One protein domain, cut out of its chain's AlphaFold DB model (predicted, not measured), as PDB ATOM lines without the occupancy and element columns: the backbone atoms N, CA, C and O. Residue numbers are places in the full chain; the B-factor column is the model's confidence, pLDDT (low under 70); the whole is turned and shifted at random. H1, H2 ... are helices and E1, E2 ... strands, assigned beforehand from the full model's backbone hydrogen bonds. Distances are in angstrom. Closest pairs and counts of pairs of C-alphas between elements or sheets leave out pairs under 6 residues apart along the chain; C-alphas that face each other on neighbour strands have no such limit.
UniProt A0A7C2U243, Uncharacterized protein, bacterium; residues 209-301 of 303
ATOM      1  N   THR A 209     132.830 121.314 220.798       72.94
ATOM      2  CA  THR A 209     132.353 122.674 220.582       72.94
ATOM      3  C   THR A 209     133.081 123.653 221.495       72.94
ATOM      4  O   THR A 209     133.150 123.467 222.715       72.94
ATOM      5  N   LEU A 210     133.612 124.728 220.917       80.25
ATOM      6  CA  LEU A 210     134.093 125.888 221.650       80.25
ATOM      7  C   LEU A 210     133.032 126.992 221.611       80.25
ATOM      8  O   LEU A 210     132.624 127.455 220.553       80.25
ATOM      9  N   LYS A 211     132.608 127.441 222.792       83.69
ATOM     10  CA  LYS A 211     131.614 128.511 222.931       83.69
ATOM     11  C   LYS A 211     132.272 129.880 222.817       83.69
ATOM     12  O   LYS A 211     133.153 130.201 223.629       83.69
ATOM     13  N   PHE A 212     131.807 130.695 221.885       85.81
ATOM     14  CA  PHE A 212     132.110 132.118 221.784       85.81
ATOM     15  C   PHE A 212     130.951 132.933 222.352       85.81
ATOM     16  O   PHE A 212     129.785 132.575 222.210       85.81
ATOM     17  N   PHE A 213     131.286 134.028 223.028       82.06
ATOM     18  CA  PHE A 213     130.312 134.947 223.600       82.06
ATOM     19  C   PHE A 213     130.524 136.318 222.987       82.06
ATOM     20  O   PHE A 213     131.451 137.028 223.369       82.06
ATOM     21  N   PHE A 214     129.677 136.659 222.032       84.50
ATOM     22  CA  PHE A 214     129.773 137.881 221.264       84.50
ATOM     23  C   PHE A 214     128.988 138.998 221.921       84.50
ATOM     24  O   PHE A 214     127.932 138.763 222.498       84.50
ATOM     25  N   VAL A 215     129.531 140.206 221.867       82.12
ATOM     26  CA  VAL A 215     128.983 141.382 222.537       82.12
ATOM     27  C   VAL A 215     128.610 142.423 221.494       82.12
ATOM     28  O   VAL A 215     129.450 142.786 220.678       82.12
ATOM     29  N   SER A 216     127.383 142.937 221.551       82.75
ATOM     30  CA  SER A 216     126.904 143.996 220.658       82.75
ATOM     31  C   SER A 216     126.052 145.027 221.401       82.75
ATOM     32  O   SER A 216     125.579 144.790 222.519       82.75
ATOM     33  N   VAL A 217     125.882 146.201 220.794       82.44
ATOM     34  CA  VAL A 217     124.979 147.255 221.271       82.44
ATOM     35  C   VAL A 217     123.667 147.141 220.501       82.44
ATOM     36  O   VAL A 217     123.678 147.106 219.278       82.44
ATOM     37  N   THR A 218     122.533 147.090 221.199       78.44
ATOM     38  CA  THR A 218     121.214 146.986 220.543       78.44
ATOM     39  C   THR A 218     120.627 148.336 220.147       78.44
ATOM     40  O   THR A 218     119.847 148.415 219.203       78.44
ATOM     41  N   SER A 219     120.962 149.398 220.882       81.88
ATOM     42  CA  SER A 219     120.492 150.756 220.614       81.88
ATOM     43  C   SER A 219     121.426 151.790 221.236       81.88
ATOM     44  O   SER A 219     121.912 151.608 222.352       81.88
ATOM     45  N   CYS A 220     121.624 152.907 220.533       84.88
ATOM     46  CA  CYS A 220     122.325 154.088 221.041       84.88
ATOM     47  C   CYS A 220     121.397 155.207 221.531       84.88
ATOM     48  O   CYS A 220     121.851 156.325 221.792       84.88
ATOM     49  N   ASP A 221     120.109 154.910 221.708       83.81
ATOM     50  CA  ASP A 221     119.199 155.759 222.475       83.81
ATOM     51  C   ASP A 221     119.521 155.628 223.980       83.81
ATOM     52  O   ASP A 221     119.489 154.514 224.504       83.81
ATOM     53  N   PRO A 222     119.803 156.723 224.716       79.44
ATOM     54  CA  PRO A 222     120.070 156.671 226.156       79.44
ATOM     55  C   PRO A 222     119.010 155.930 226.984       79.44
ATOM     56  O   PRO A 222     119.339 155.366 228.027       79.44
ATOM     57  N   SER A 223     117.748 155.948 226.544       81.25
ATOM     58  CA  SER A 223     116.623 155.300 227.224       81.25
ATOM     59  C   SER A 223     116.504 153.799 226.936       81.25
ATOM     60  O   SER A 223     115.857 153.086 227.701       81.25
ATOM     61  N   GLN A 224     117.145 153.314 225.867       81.75
ATOM     62  CA  GLN A 224     117.106 151.917 225.416       81.75
ATOM     63  C   GLN A 224     118.499 151.287 225.289       81.75
ATOM     64  O   GLN A 224     118.629 150.167 224.798       81.75
ATOM     65  N   PHE A 225     119.543 151.997 225.718       80.19
ATOM     66  CA  PHE A 225     120.914 151.534 225.601       80.19
ATOM     67  C   PHE A 225     121.122 150.254 226.391       80.19
ATOM     68  O   PHE A 225     121.006 150.220 227.620       80.19
ATOM     69  N   GLN A 226     121.498 149.214 225.665       78.81
ATOM     70  CA  GLN A 226     121.826 147.929 226.230       78.81
ATOM     71  C   GLN A 226     122.975 147.310 225.446       78.81
ATOM     72  O   GLN A 226     123.054 147.398 224.221       78.81
ATOM     73  N   VAL A 227     123.862 146.669 226.196       77.56
ATOM     74  CA  VAL A 227     124.877 145.774 225.659       77.56
ATOM     75  C   VAL A 227     124.366 144.360 225.873       77.56
ATOM     76  O   VAL A 227     124.041 143.986 227.004       77.56
ATOM     77  N   VAL A 228     124.260 143.595 224.796       78.25
ATOM     78  CA  VAL A 228     123.802 142.206 224.830       78.25
ATOM     79  C   VAL A 228     124.961 141.266 224.567       78.25
ATOM     80  O   VAL A 228     125.948 141.633 223.933       78.25
ATOM     81  N   GLN A 229     124.826 140.049 225.082       81.31
ATOM     82  CA  GLN A 229     125.770 138.970 224.858       81.31
ATOM     83  C   GLN A 229     125.038 137.814 224.180       81.31
ATOM     84  O   GLN A 229     124.048 137.315 224.717       81.31
ATOM     85  N   THR A 230     125.525 137.382 223.024       81.50
ATOM     86  CA  THR A 230     125.025 136.216 222.291       81.50
ATOM     87  C   THR A 230     126.047 135.090 222.362       81.50
ATOM     88  O   THR A 230     127.254 135.325 222.364       81.50
ATOM     89  N   GLN A 231     125.577 133.849 222.479       83.06
ATOM     90  CA  GLN A 231     126.445 132.675 222.415       83.06
ATOM     91  C   GLN A 231     126.420 132.123 220.993       83.06
ATOM     92  O   GLN A 231     125.349 131.986 220.407       83.06
ATOM     93  N   GLN A 232     127.589 131.771 220.475       88.44
ATOM     94  CA  GLN A 232     127.731 131.005 219.246       88.44
ATOM     95  C   GLN A 232     128.677 129.840 219.508       88.44
ATOM     96  O   GLN A 232     129.720 129.984 220.151       88.44
ATOM     97  N   ASP A 233     128.285 128.687 219.003       84.00
ATOM     98  CA  ASP A 233     128.982 127.429 219.184       84.00
ATOM     99  C   ASP A 233     129.807 127.159 217.922       84.00
ATOM    100  O   ASP A 233     129.258 127.070 216.828       84.00
ATOM    101  N   VAL A 234     131.133 127.089 218.067       81.31
ATOM    102  CA  VAL A 234     132.073 126.858 216.959       81.31
ATOM    103  C   VAL A 234     132.690 125.478 217.128       81.31
ATOM    104  O   VAL A 234     133.241 125.161 218.187       81.31
ATOM    105  N   GLN A 235     132.579 124.640 216.104       77.44
ATOM    106  CA  GLN A 235     133.124 123.287 216.143       77.44
ATOM    107  C   GLN A 235     134.640 123.309 215.938       77.44
ATOM    108  O   GLN A 235     135.151 124.021 215.079       77.44
ATOM    109  N   TYR A 236     135.364 122.503 216.714       72.06
ATOM    110  CA  TYR A 236     136.763 122.189 216.450       72.06
ATOM    111  C   TYR A 236     136.936 120.700 216.194       72.06
ATOM    112  O   TYR A 236     136.291 119.863 216.823       72.06
ATOM    113  N   PHE A 237     137.866 120.385 215.300       62.00
ATOM    114  CA  PHE A 237     138.083 119.023 214.815       62.00
ATOM    115  C   PHE A 237     139.417 118.418 215.255       62.00
ATOM    116  O   PHE A 237     139.612 117.217 215.152       62.00
ATOM    117  N   ASN A 238     140.342 119.215 215.803       59.25
ATOM    118  CA  ASN A 238     141.563 118.682 216.399       59.25
ATOM    119  C   ASN A 238     142.158 119.623 217.470       59.25
ATOM    120  O   ASN A 238     141.734 120.766 217.650       59.25
ATOM    121  N   LYS A 239     143.191 119.164 218.197       65.31
ATOM    122  CA  LYS A 239     143.859 119.952 219.258       65.31
ATOM    123  C   LYS A 239     144.540 121.233 218.749       65.31
ATOM    124  O   LYS A 239     144.667 122.175 219.529       65.31
ATOM    125  N   LYS A 240     145.024 121.263 217.500       72.44
ATOM    126  CA  LYS A 240     145.668 122.439 216.883       72.44
ATOM    127  C   LYS A 240     144.603 123.486 216.559       72.44
ATOM    128  O   LYS A 240     144.725 124.612 217.033       72.44
ATOM    129  N   HIS A 241     143.520 123.076 215.900       73.81
ATOM    130  CA  HIS A 241     142.359 123.907 215.612       73.81
ATOM    131  C   HIS A 241     141.727 124.448 216.903       73.81
ATOM    132  O   HIS A 241     141.586 125.656 217.054       73.81
ATOM    133  N   LYS A 242     141.506 123.601 217.922       79.31
ATOM    134  CA  LYS A 242     141.041 124.051 219.246       79.31
ATOM    135  C   LYS A 242     141.938 125.136 219.844       79.31
ATOM    136  O   LYS A 242     141.438 126.144 220.330       79.31
ATOM    137  N   LYS A 243     143.263 124.943 219.832       81.94
ATOM    138  CA  LYS A 243     144.217 125.944 220.341       81.94
ATOM    139  C   LYS A 243     144.186 127.238 219.526       81.94
ATOM    140  O   LYS A 243     144.360 128.305 220.111       81.94
ATOM    141  N   CYS A 244     143.979 127.140 218.214       83.06
ATOM    142  CA  CYS A 244     143.805 128.288 217.332       83.06
ATOM    143  C   CYS A 244     142.542 129.070 217.714       83.06
ATOM    144  O   CYS A 244     142.644 130.235 218.092       83.06
ATOM    145  N   LEU A 245     141.387 128.403 217.792       85.06
ATOM    146  CA  LEU A 245     140.129 129.024 218.212       85.06
ATOM    147  C   LEU A 245     140.192 129.588 219.639       85.06
ATOM    148  O   LEU A 245     139.668 130.664 219.911       85.06
ATOM    149  N   GLU A 246     140.868 128.915 220.577       88.25
ATOM    150  CA  GLU A 246     141.097 129.446 221.928       88.25
ATOM    151  C   GLU A 246     141.949 130.724 221.914       88.25
ATOM    152  O   GLU A 246     141.779 131.589 222.780       88.25
ATOM    153  N   LYS A 247     142.877 130.852 220.958       91.38
ATOM    154  CA  LYS A 247     143.670 132.065 220.755       91.38
ATOM    155  C   LYS A 247     142.811 133.171 220.140       91.38
ATOM    156  O   LYS A 247     142.795 134.256 220.717       91.38
ATOM    157  N   ALA A 248     142.059 132.883 219.076       89.38
ATOM    158  CA  ALA A 248     141.113 133.815 218.454       89.38
ATOM    159  C   ALA A 248     140.113 134.357 219.490       89.38
ATOM    160  O   ALA A 248     140.001 135.564 219.705       89.38
ATOM    161  N   LYS A 249     139.509 133.460 220.282       87.25
ATOM    162  CA  LYS A 249     138.633 133.811 221.406       87.25
ATOM    163  C   LYS A 249     139.309 134.742 222.416       87.25
ATOM    164  O   LYS A 249     138.714 135.729 222.847       87.25
ATOM    165  N   LYS A 250     140.550 134.450 222.819       85.88
ATOM    166  CA  LYS A 250     141.297 135.302 223.762       85.88
ATOM    167  C   LYS A 250     141.603 136.681 223.183       85.88
ATOM    168  O   LYS A 250     141.565 137.656 223.936       85.88
ATOM    169  N   GLU A 251     141.938 136.782 221.899       88.94
ATOM    170  CA  GLU A 251     142.177 138.073 221.248       88.94
ATOM    171  C   GLU A 251     140.882 138.880 221.115       88.94
ATOM    172  O   GLU A 251     140.860 140.048 221.512       88.94
ATOM    173  N   TYR A 252     139.773 138.245 220.730       89.00
ATOM    174  CA  TYR A 252     138.444 138.856 220.759       89.00
ATOM    175  C   TYR A 252     138.090 139.425 222.140       89.00
ATOM    176  O   TYR A 252     137.790 140.612 222.278       89.00
ATOM    177  N   GLU A 253     138.226 138.627 223.205       82.25
ATOM    178  CA  GLU A 253     137.957 139.087 224.574       82.25
ATOM    179  C   GLU A 253     138.832 140.291 224.973       82.25
ATOM    180  O   GLU A 253     138.395 141.160 225.736       82.25
ATOM    181  N   LYS A 254     140.075 140.373 224.477       83.31
ATOM    182  CA  LYS A 254     140.947 141.538 224.693       83.31
ATOM    183  C   LYS A 254     140.459 142.760 223.913       83.31
ATOM    184  O   LYS A 254     140.466 143.851 224.491       83.31
ATOM    185  N   ARG A 255     140.058 142.604 222.645       85.19
ATOM    186  CA  ARG A 255     139.505 143.675 221.792       85.19
ATOM    187  C   ARG A 255     138.228 144.248 222.411       85.19
ATOM    188  O   ARG A 255     138.193 145.437 222.733       85.19
ATOM    189  N   VAL A 256     137.269 143.395 222.774       84.50
ATOM    190  CA  VAL A 256     136.025 143.786 223.464       84.50
ATOM    191  C   VAL A 256     136.311 144.527 224.773       84.50
ATOM    192  O   VAL A 256     135.763 145.604 225.021       84.50
ATOM    193  N   LYS A 257     137.232 144.023 225.610       82.19
ATOM    194  CA  LYS A 257     137.640 144.724 226.844       82.19
ATOM    195  C   LYS A 257     138.233 146.106 226.563       82.19
ATOM    196  O   LYS A 257     138.060 147.003 227.386       82.19
ATOM    197  N   LYS A 258     138.949 146.307 225.449       84.31
ATOM    198  CA  LYS A 258     139.451 147.634 225.051       84.31
ATOM    199  C   LYS A 258     138.305 148.557 224.633       84.31
ATOM    200  O   LYS A 258     138.299 149.701 225.087       84.31
ATOM    201  N   CYS A 259     137.332 148.066 223.866       80.12
ATOM    202  CA  CYS A 259     136.147 148.835 223.480       80.12
ATOM    203  C   CYS A 259     135.353 149.298 224.714       80.12
ATOM    204  O   CYS A 259     135.122 150.494 224.906       80.12
ATOM    205  N   LEU A 260     135.060 148.377 225.638       78.19
ATOM    206  CA  LEU A 260     134.255 148.636 226.840       78.19
ATOM    207  C   LEU A 260     134.954 149.490 227.916       78.19
ATOM    208  O   LEU A 260     134.303 149.969 228.846       78.19
ATOM    209  N   LYS A 261     136.269 149.737 227.818       77.06
ATOM    210  CA  LYS A 261     136.968 150.669 228.730       77.06
ATOM    211  C   LYS A 261     136.466 152.107 228.595       77.06
ATOM    212  O   LYS A 261     136.600 152.890 229.542       77.06
ATOM    213  N   LYS A 262     135.893 152.467 227.445       67.81
ATOM    214  CA  LYS A 262     135.265 153.770 227.222       67.81
ATOM    215  C   LYS A 262     133.939 153.813 227.995       67.81
ATOM    216  O   LYS A 262     132.903 153.384 227.508       67.81
ATOM    217  N   LYS A 263     133.971 154.313 229.235       65.50
ATOM    218  CA  LYS A 263     132.769 154.429 230.079       65.50
ATOM    219  C   LYS A 263     131.725 155.336 229.416       65.50
ATOM    220  O   LYS A 263     131.960 156.538 229.271       65.50
ATOM    221  N   LEU A 264     130.565 154.773 229.092       71.88
ATOM    222  CA  LEU A 264     129.379 155.518 228.679       71.88
ATOM    223  C   LEU A 264     128.597 155.980 229.909       71.88
ATOM    224  O   LEU A 264     128.416 155.231 230.869       71.88
ATOM    225  N   LYS A 265     128.151 157.237 229.892       74.19
ATOM    226  CA  LYS A 265     127.265 157.800 230.915       74.19
ATOM    227  C   LYS A 265     125.987 158.277 230.222       74.19
ATOM    228  O   LYS A 265     126.110 159.154 229.375       74.19
ATOM    229  N   PRO A 266     124.793 157.775 230.584       66.00
ATOM    230  CA  PRO A 266     123.536 158.119 229.903       66.00
ATOM    231  C   PRO A 266     123.202 159.620 229.864       66.00
ATOM    232  O   PRO A 266     122.502 160.075 228.971       66.00
ATOM    233  N   LEU A 267     123.730 160.401 230.814       73.88
ATOM    234  CA  LEU A 267     123.542 161.856 230.907       73.88
ATOM    235  C   LEU A 267     124.643 162.666 230.196       73.88
ATOM    236  O   LEU A 267     124.718 163.883 230.354       73.88
ATOM    237  N   ASP A 268     125.547 162.009 229.468       80.12
ATOM    238  CA  ASP A 268     126.598 162.689 228.714       80.12
ATOM    239  C   ASP A 268     126.006 163.318 227.439       80.12
ATOM    240  O   ASP A 268     125.419 162.599 226.631       80.12
ATOM    241  N   PRO A 269     126.182 164.627 227.185       81.25
ATOM    242  CA  PRO A 269     125.698 165.261 225.955       81.25
ATOM    243  C   PRO A 269     126.326 164.673 224.679       81.25
ATOM    244  O   PRO A 269     125.804 164.877 223.588       81.25
ATOM    245  N   LYS A 270     127.431 163.921 224.797       85.25
ATOM    246  CA  LYS A 270     128.061 163.165 223.704       85.25
ATOM    247  C   LYS A 270     127.730 161.667 223.739       85.25
ATOM    248  O   LYS A 270     128.433 160.892 223.095       85.25
ATOM    249  N   PHE A 271     126.710 161.242 224.488       85.44
ATOM    250  CA  PHE A 271     126.361 159.829 224.662       85.44
ATOM    251  C   PHE A 271     126.184 159.107 223.329       85.44
ATOM    252  O   PHE A 271     126.853 158.105 223.107       85.44
ATOM    253  N   LYS A 272     125.348 159.652 222.435       85.12
ATOM    254  CA  LYS A 272     125.039 159.034 221.141       85.12
ATOM    255  C   LYS A 272     126.305 158.763 220.321       85.12
ATOM    256  O   LYS A 272     126.583 157.619 220.005       85.12
ATOM    257  N   SER A 273     127.141 159.784 220.121       87.19
ATOM    258  CA  SER A 273     128.412 159.651 219.391       87.19
ATOM    259  C   SER A 273     129.404 158.691 220.065       87.19
ATOM    260  O   SER A 273     130.127 157.961 219.392       87.19
ATOM    261  N   LYS A 274     129.455 158.657 221.404       86.69
ATOM    262  CA  LYS A 274     130.298 157.692 222.126       86.69
ATOM    263  C   LYS A 274     129.757 156.264 222.034       86.69
ATOM    264  O   LYS A 274     130.550 155.332 222.111       86.69
ATOM    265  N   CYS A 275     128.438 156.110 221.944       87.69
ATOM    266  CA  CYS A 275     127.772 154.829 221.791       87.69
ATOM    267  C   CYS A 275     127.975 154.273 220.383       87.69
ATOM    268  O   CYS A 275     128.390 153.130 220.270       87.69
ATOM    269  N   GLU A 276     127.805 155.098 219.346       89.56
ATOM    270  CA  GLU A 276     128.125 154.743 217.955       89.56
ATOM    271  C   GLU A 276     129.594 154.296 217.856       89.56
ATOM    272  O   GLU A 276     129.871 153.177 217.459       89.56
ATOM    273  N   SER A 277     130.535 155.059 218.428       90.00
ATOM    274  CA  SER A 277     131.950 154.642 218.475       90.00
ATOM    275  C   SER A 277     132.214 153.352 219.274       90.00
ATOM    276  O   SER A 277     133.256 152.719 219.084       90.00
ATOM    277  N   LEU A 278     131.351 152.995 220.231       87.00
ATOM    278  CA  LEU A 278     131.441 151.711 220.928       87.00
ATOM    279  C   LEU A 278     130.888 150.586 220.050       87.00
ATOM    280  O   LEU A 278     131.494 149.520 220.034       87.00
ATOM    281  N   GLN A 279     129.771 150.826 219.368       89.25
ATOM    282  CA  GLN A 279     129.166 149.890 218.432       89.25
ATOM    283  C   GLN A 279     130.154 149.551 217.312       89.25
ATOM    284  O   GLN A 279     130.507 148.383 217.204       89.25
ATOM    285  N   ASP A 280     130.707 150.558 216.630       92.19
ATOM    286  CA  ASP A 280     131.711 150.375 215.572       92.19
ATOM    287  C   ASP A 280     132.900 149.537 216.079       92.19
ATOM    288  O   ASP A 280     133.297 148.555 215.475       92.19
ATOM    289  N   CYS A 281     133.417 149.843 217.276       90.69
ATOM    290  CA  CYS A 281     134.537 149.096 217.867       90.69
ATOM    291  C   CYS A 281     134.207 147.619 218.144       90.69
ATOM    292  O   CYS A 281     135.091 146.763 218.098       90.69
ATOM    293  N   LEU A 282     132.963 147.319 218.531       87.12
ATOM    294  CA  LEU A 282     132.518 145.950 218.793       87.12
ATOM    295  C   LEU A 282     132.234 145.190 217.493       87.12
ATOM    296  O   LEU A 282     132.488 143.988 217.465       87.12
ATOM    297  N   GLU A 283     131.747 145.879 216.459       92.69
ATOM    298  CA  GLU A 283     131.577 145.351 215.100       92.69
ATOM    299  C   GLU A 283     132.942 145.040 214.468       92.69
ATOM    300  O   GLU A 283     133.170 143.890 214.109       92.69
ATOM    301  N   ASP A 284     133.910 145.963 214.513       93.44
ATOM    302  CA  ASP A 284     135.292 145.721 214.062       93.44
ATOM    303  C   ASP A 284     135.912 144.504 214.772       93.44
ATOM    304  O   ASP A 284     136.534 143.630 214.173       93.44
ATOM    305  N   ALA A 285     135.727 144.412 216.096       89.62
ATOM    306  CA  ALA A 285     136.236 143.282 216.866       89.62
ATOM    307  C   ALA A 285     135.556 141.959 216.489       89.62
ATOM    308  O   ALA A 285     136.171 140.909 216.679       89.62
ATOM    309  N   ARG A 286     134.293 142.006 216.044       92.50
ATOM    310  CA  ARG A 286     133.528 140.846 215.588       92.50
ATOM    311  C   ARG A 286     134.018 140.386 214.218       92.50
ATOM    312  O   ARG A 286     134.291 139.201 214.086       92.50
ATOM    313  N   GLU A 287     134.172 141.302 213.269       93.62
ATOM    314  CA  GLU A 287     134.713 140.997 211.941       93.62
ATOM    315  C   GLU A 287     136.112 140.379 212.059       93.62
ATOM    316  O   GLU A 287     136.330 139.270 211.590       93.62
ATOM    317  N   GLU A 288     137.016 140.989 212.839       93.06
ATOM    318  CA  GLU A 288     138.376 140.453 213.006       93.06
ATOM    319  C   GLU A 288     138.416 139.041 213.618       93.06
ATOM    320  O   GLU A 288     139.354 138.291 213.360       93.06
ATOM    321  N   VAL A 289     137.467 138.673 214.491       92.31
ATOM    322  CA  VAL A 289     137.444 137.306 215.039       92.31
ATOM    323  C   VAL A 289     136.740 136.321 214.113       92.31
ATOM    324  O   VAL A 289     137.072 135.145 214.177       92.31
ATOM    325  N   ASP A 290     135.797 136.766 213.283       91.06
ATOM    326  CA  ASP A 290     135.236 135.919 212.230       91.06
ATOM    327  C   ASP A 290     136.335 135.574 211.211       91.06
ATOM    328  O   ASP A 290     136.526 134.390 210.933       91.06
ATOM    329  N   ASP A 291     137.156 136.555 210.815       90.56
ATOM    330  CA  ASP A 291     138.363 136.339 210.004       90.56
ATOM    331  C   ASP A 291     139.360 135.404 210.716       90.56
ATOM    332  O   ASP A 291     139.827 134.430 210.135       90.56
ATOM    333  N   ASP A 292     139.659 135.634 212.009       89.50
ATOM    334  CA  ASP A 292     140.555 134.752 212.781       89.50
ATOM    335  C   ASP A 292     139.996 133.307 212.877       89.50
ATOM    336  O   ASP A 292     140.765 132.349 212.980       89.50
ATOM    337  N   ILE A 293     138.667 133.131 212.917       86.19
ATOM    338  CA  ILE A 293     138.014 131.813 212.931       86.19
ATOM    339  C   ILE A 293     138.172 131.141 211.565       86.19
ATOM    340  O   ILE A 293     138.552 129.971 211.532       86.19
ATOM    341  N   GLU A 294     137.933 131.860 210.470       83.38
ATOM    342  CA  GLU A 294     138.126 131.373 209.098       83.38
ATOM    343  C   GLU A 294     139.597 131.000 208.838       83.38
ATOM    344  O   GLU A 294     139.894 129.871 208.450       83.38
ATOM    345  N   ASP A 295     140.543 131.853 209.234       82.25
ATOM    346  CA  ASP A 295     141.981 131.561 209.192       82.25
ATOM    347  C   ASP A 295     142.346 130.312 210.013       82.25
ATOM    348  O   ASP A 295     143.246 129.543 209.660       82.25
ATOM    349  N   CYS A 296     141.681 130.098 211.153       77.69
ATOM    350  CA  CYS A 296     141.878 128.901 211.967       77.69
ATOM    351  C   CYS A 296     141.336 127.634 211.294       77.69
ATOM    352  O   CYS A 296     141.881 126.554 211.561       77.69
ATOM    353  N   HIS A 297     140.308 127.754 210.450       69.81
ATOM    354  CA  HIS A 297     139.857 126.667 209.590       69.81
ATOM    355  C   HIS A 297     140.943 126.344 208.560       69.81
ATOM    356  O   HIS A 297     141.399 125.204 208.528       69.81
ATOM    357  N   ASP A 298     141.478 127.342 207.857       61.53
ATOM    358  CA  ASP A 298     142.504 127.149 206.821       61.53
ATOM    359  C   ASP A 298     143.848 126.639 207.371       61.53
ATOM    360  O   ASP A 298     144.483 125.749 206.805       61.53
ATOM    361  N   GLN A 299     144.288 127.139 208.529       54.16
ATOM    362  CA  GLN A 299     145.500 126.654 209.212       54.16
ATOM    363  C   GLN A 299     145.299 125.292 209.893       54.16
ATOM    364  O   GLN A 299     146.273 124.613 210.259       54.16
ATOM    365  N   GLY A 300     144.041 124.915 210.118       44.28
ATOM    366  CA  GLY A 300     143.638 123.583 210.545       44.28
ATOM    367  C   GLY A 300     143.807 122.529 209.448       44.28
ATOM    368  O   GLY A 300     143.995 121.375 209.825       44.28
ATOM    369  N   SER A 301     143.815 122.964 208.181       38.91
ATOM    370  CA  SER A 301     143.887 122.180 206.931       38.91
ATOM    371  C   SER A 301     145.269 122.208 206.248       38.91
ATOM    372  O   SER A 301     145.435 121.790 205.101       38.91
TER     373      SER A 301
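What this domain is: This is residues 209 to 301 of the 303 residues of an uncharacterized protein of bacterium (UniProt A0A7C2U243). Look for a slender rod made of two hairpins laid lengthwise: a two-stranded ribbon, E1 and E2, runs along a hairpin of two long helices, H1 and H2, with E1 the strand closer to both helices. The ribbon and the helical hairpin are joined by a tight link from E2 to H1. The printed part has 93 residues, with two named strands and two named helices in the order E1 E2 H1 H2; the sheet, E1 - E2, is antiparallel and the class is mixed, helices and strands. The whole is loose, with a radius of gyration of the C-alphas of 15.4 A and spans of 50 by 17 by 15 A.

How they stand to each other: Start at the sheet, where E1, residues 209 to 219, and E2, residues 226 to 236, form an antiparallel hairpin at 157 degrees between their directions. Look there for N 212 and O 232, 2.8 A apart, and N 230 and O 214, 2.8 A apart, both within hydrogen-bond range. H1, residues 239 to 260, comes closest to E1 at the C-alphas of Lys 249 and Phe 212, 6.7 A apart. H2, residues 271 to 300, comes closest to E1 at the C-alphas of Gln 279 and Val 217, 5.7 A apart. E2 and H2 are near each other, with 6 pairs of C-alphas within 10 A. H1 and H2 touch as a helical hairpin, opposite ways at a shallow tilt of 10 degrees; their closest C-alphas, those of His 241 and Gly 300, are 5.2 A apart. In H1 and H2 every O i to N i+4 pair is within hydrogen-bond range.

Where its parts are: Find C-alpha 209 at (132.353, 122.674, 220.582); from there E1 runs 30.5 A to C-alpha 219, and E2 runs 31.3 A from residue 226 to 236. H1 covers 31.2 A from residue 239 to 260. H2 starts at C-alpha 271 and runs 42.6 A to C-alpha 300 at (143.638, 123.583, 210.545).

The domain as a whole: The two C-alphas farthest apart, those of Leu 267 and Ser 301, are 50.6 A apart. The printed part has no cut and no long link. Look for pLDDT under 70 at residues 237 to 239, 262 to 263, 266 and 297 to 301; the mean of the printed part of this model is 81.0.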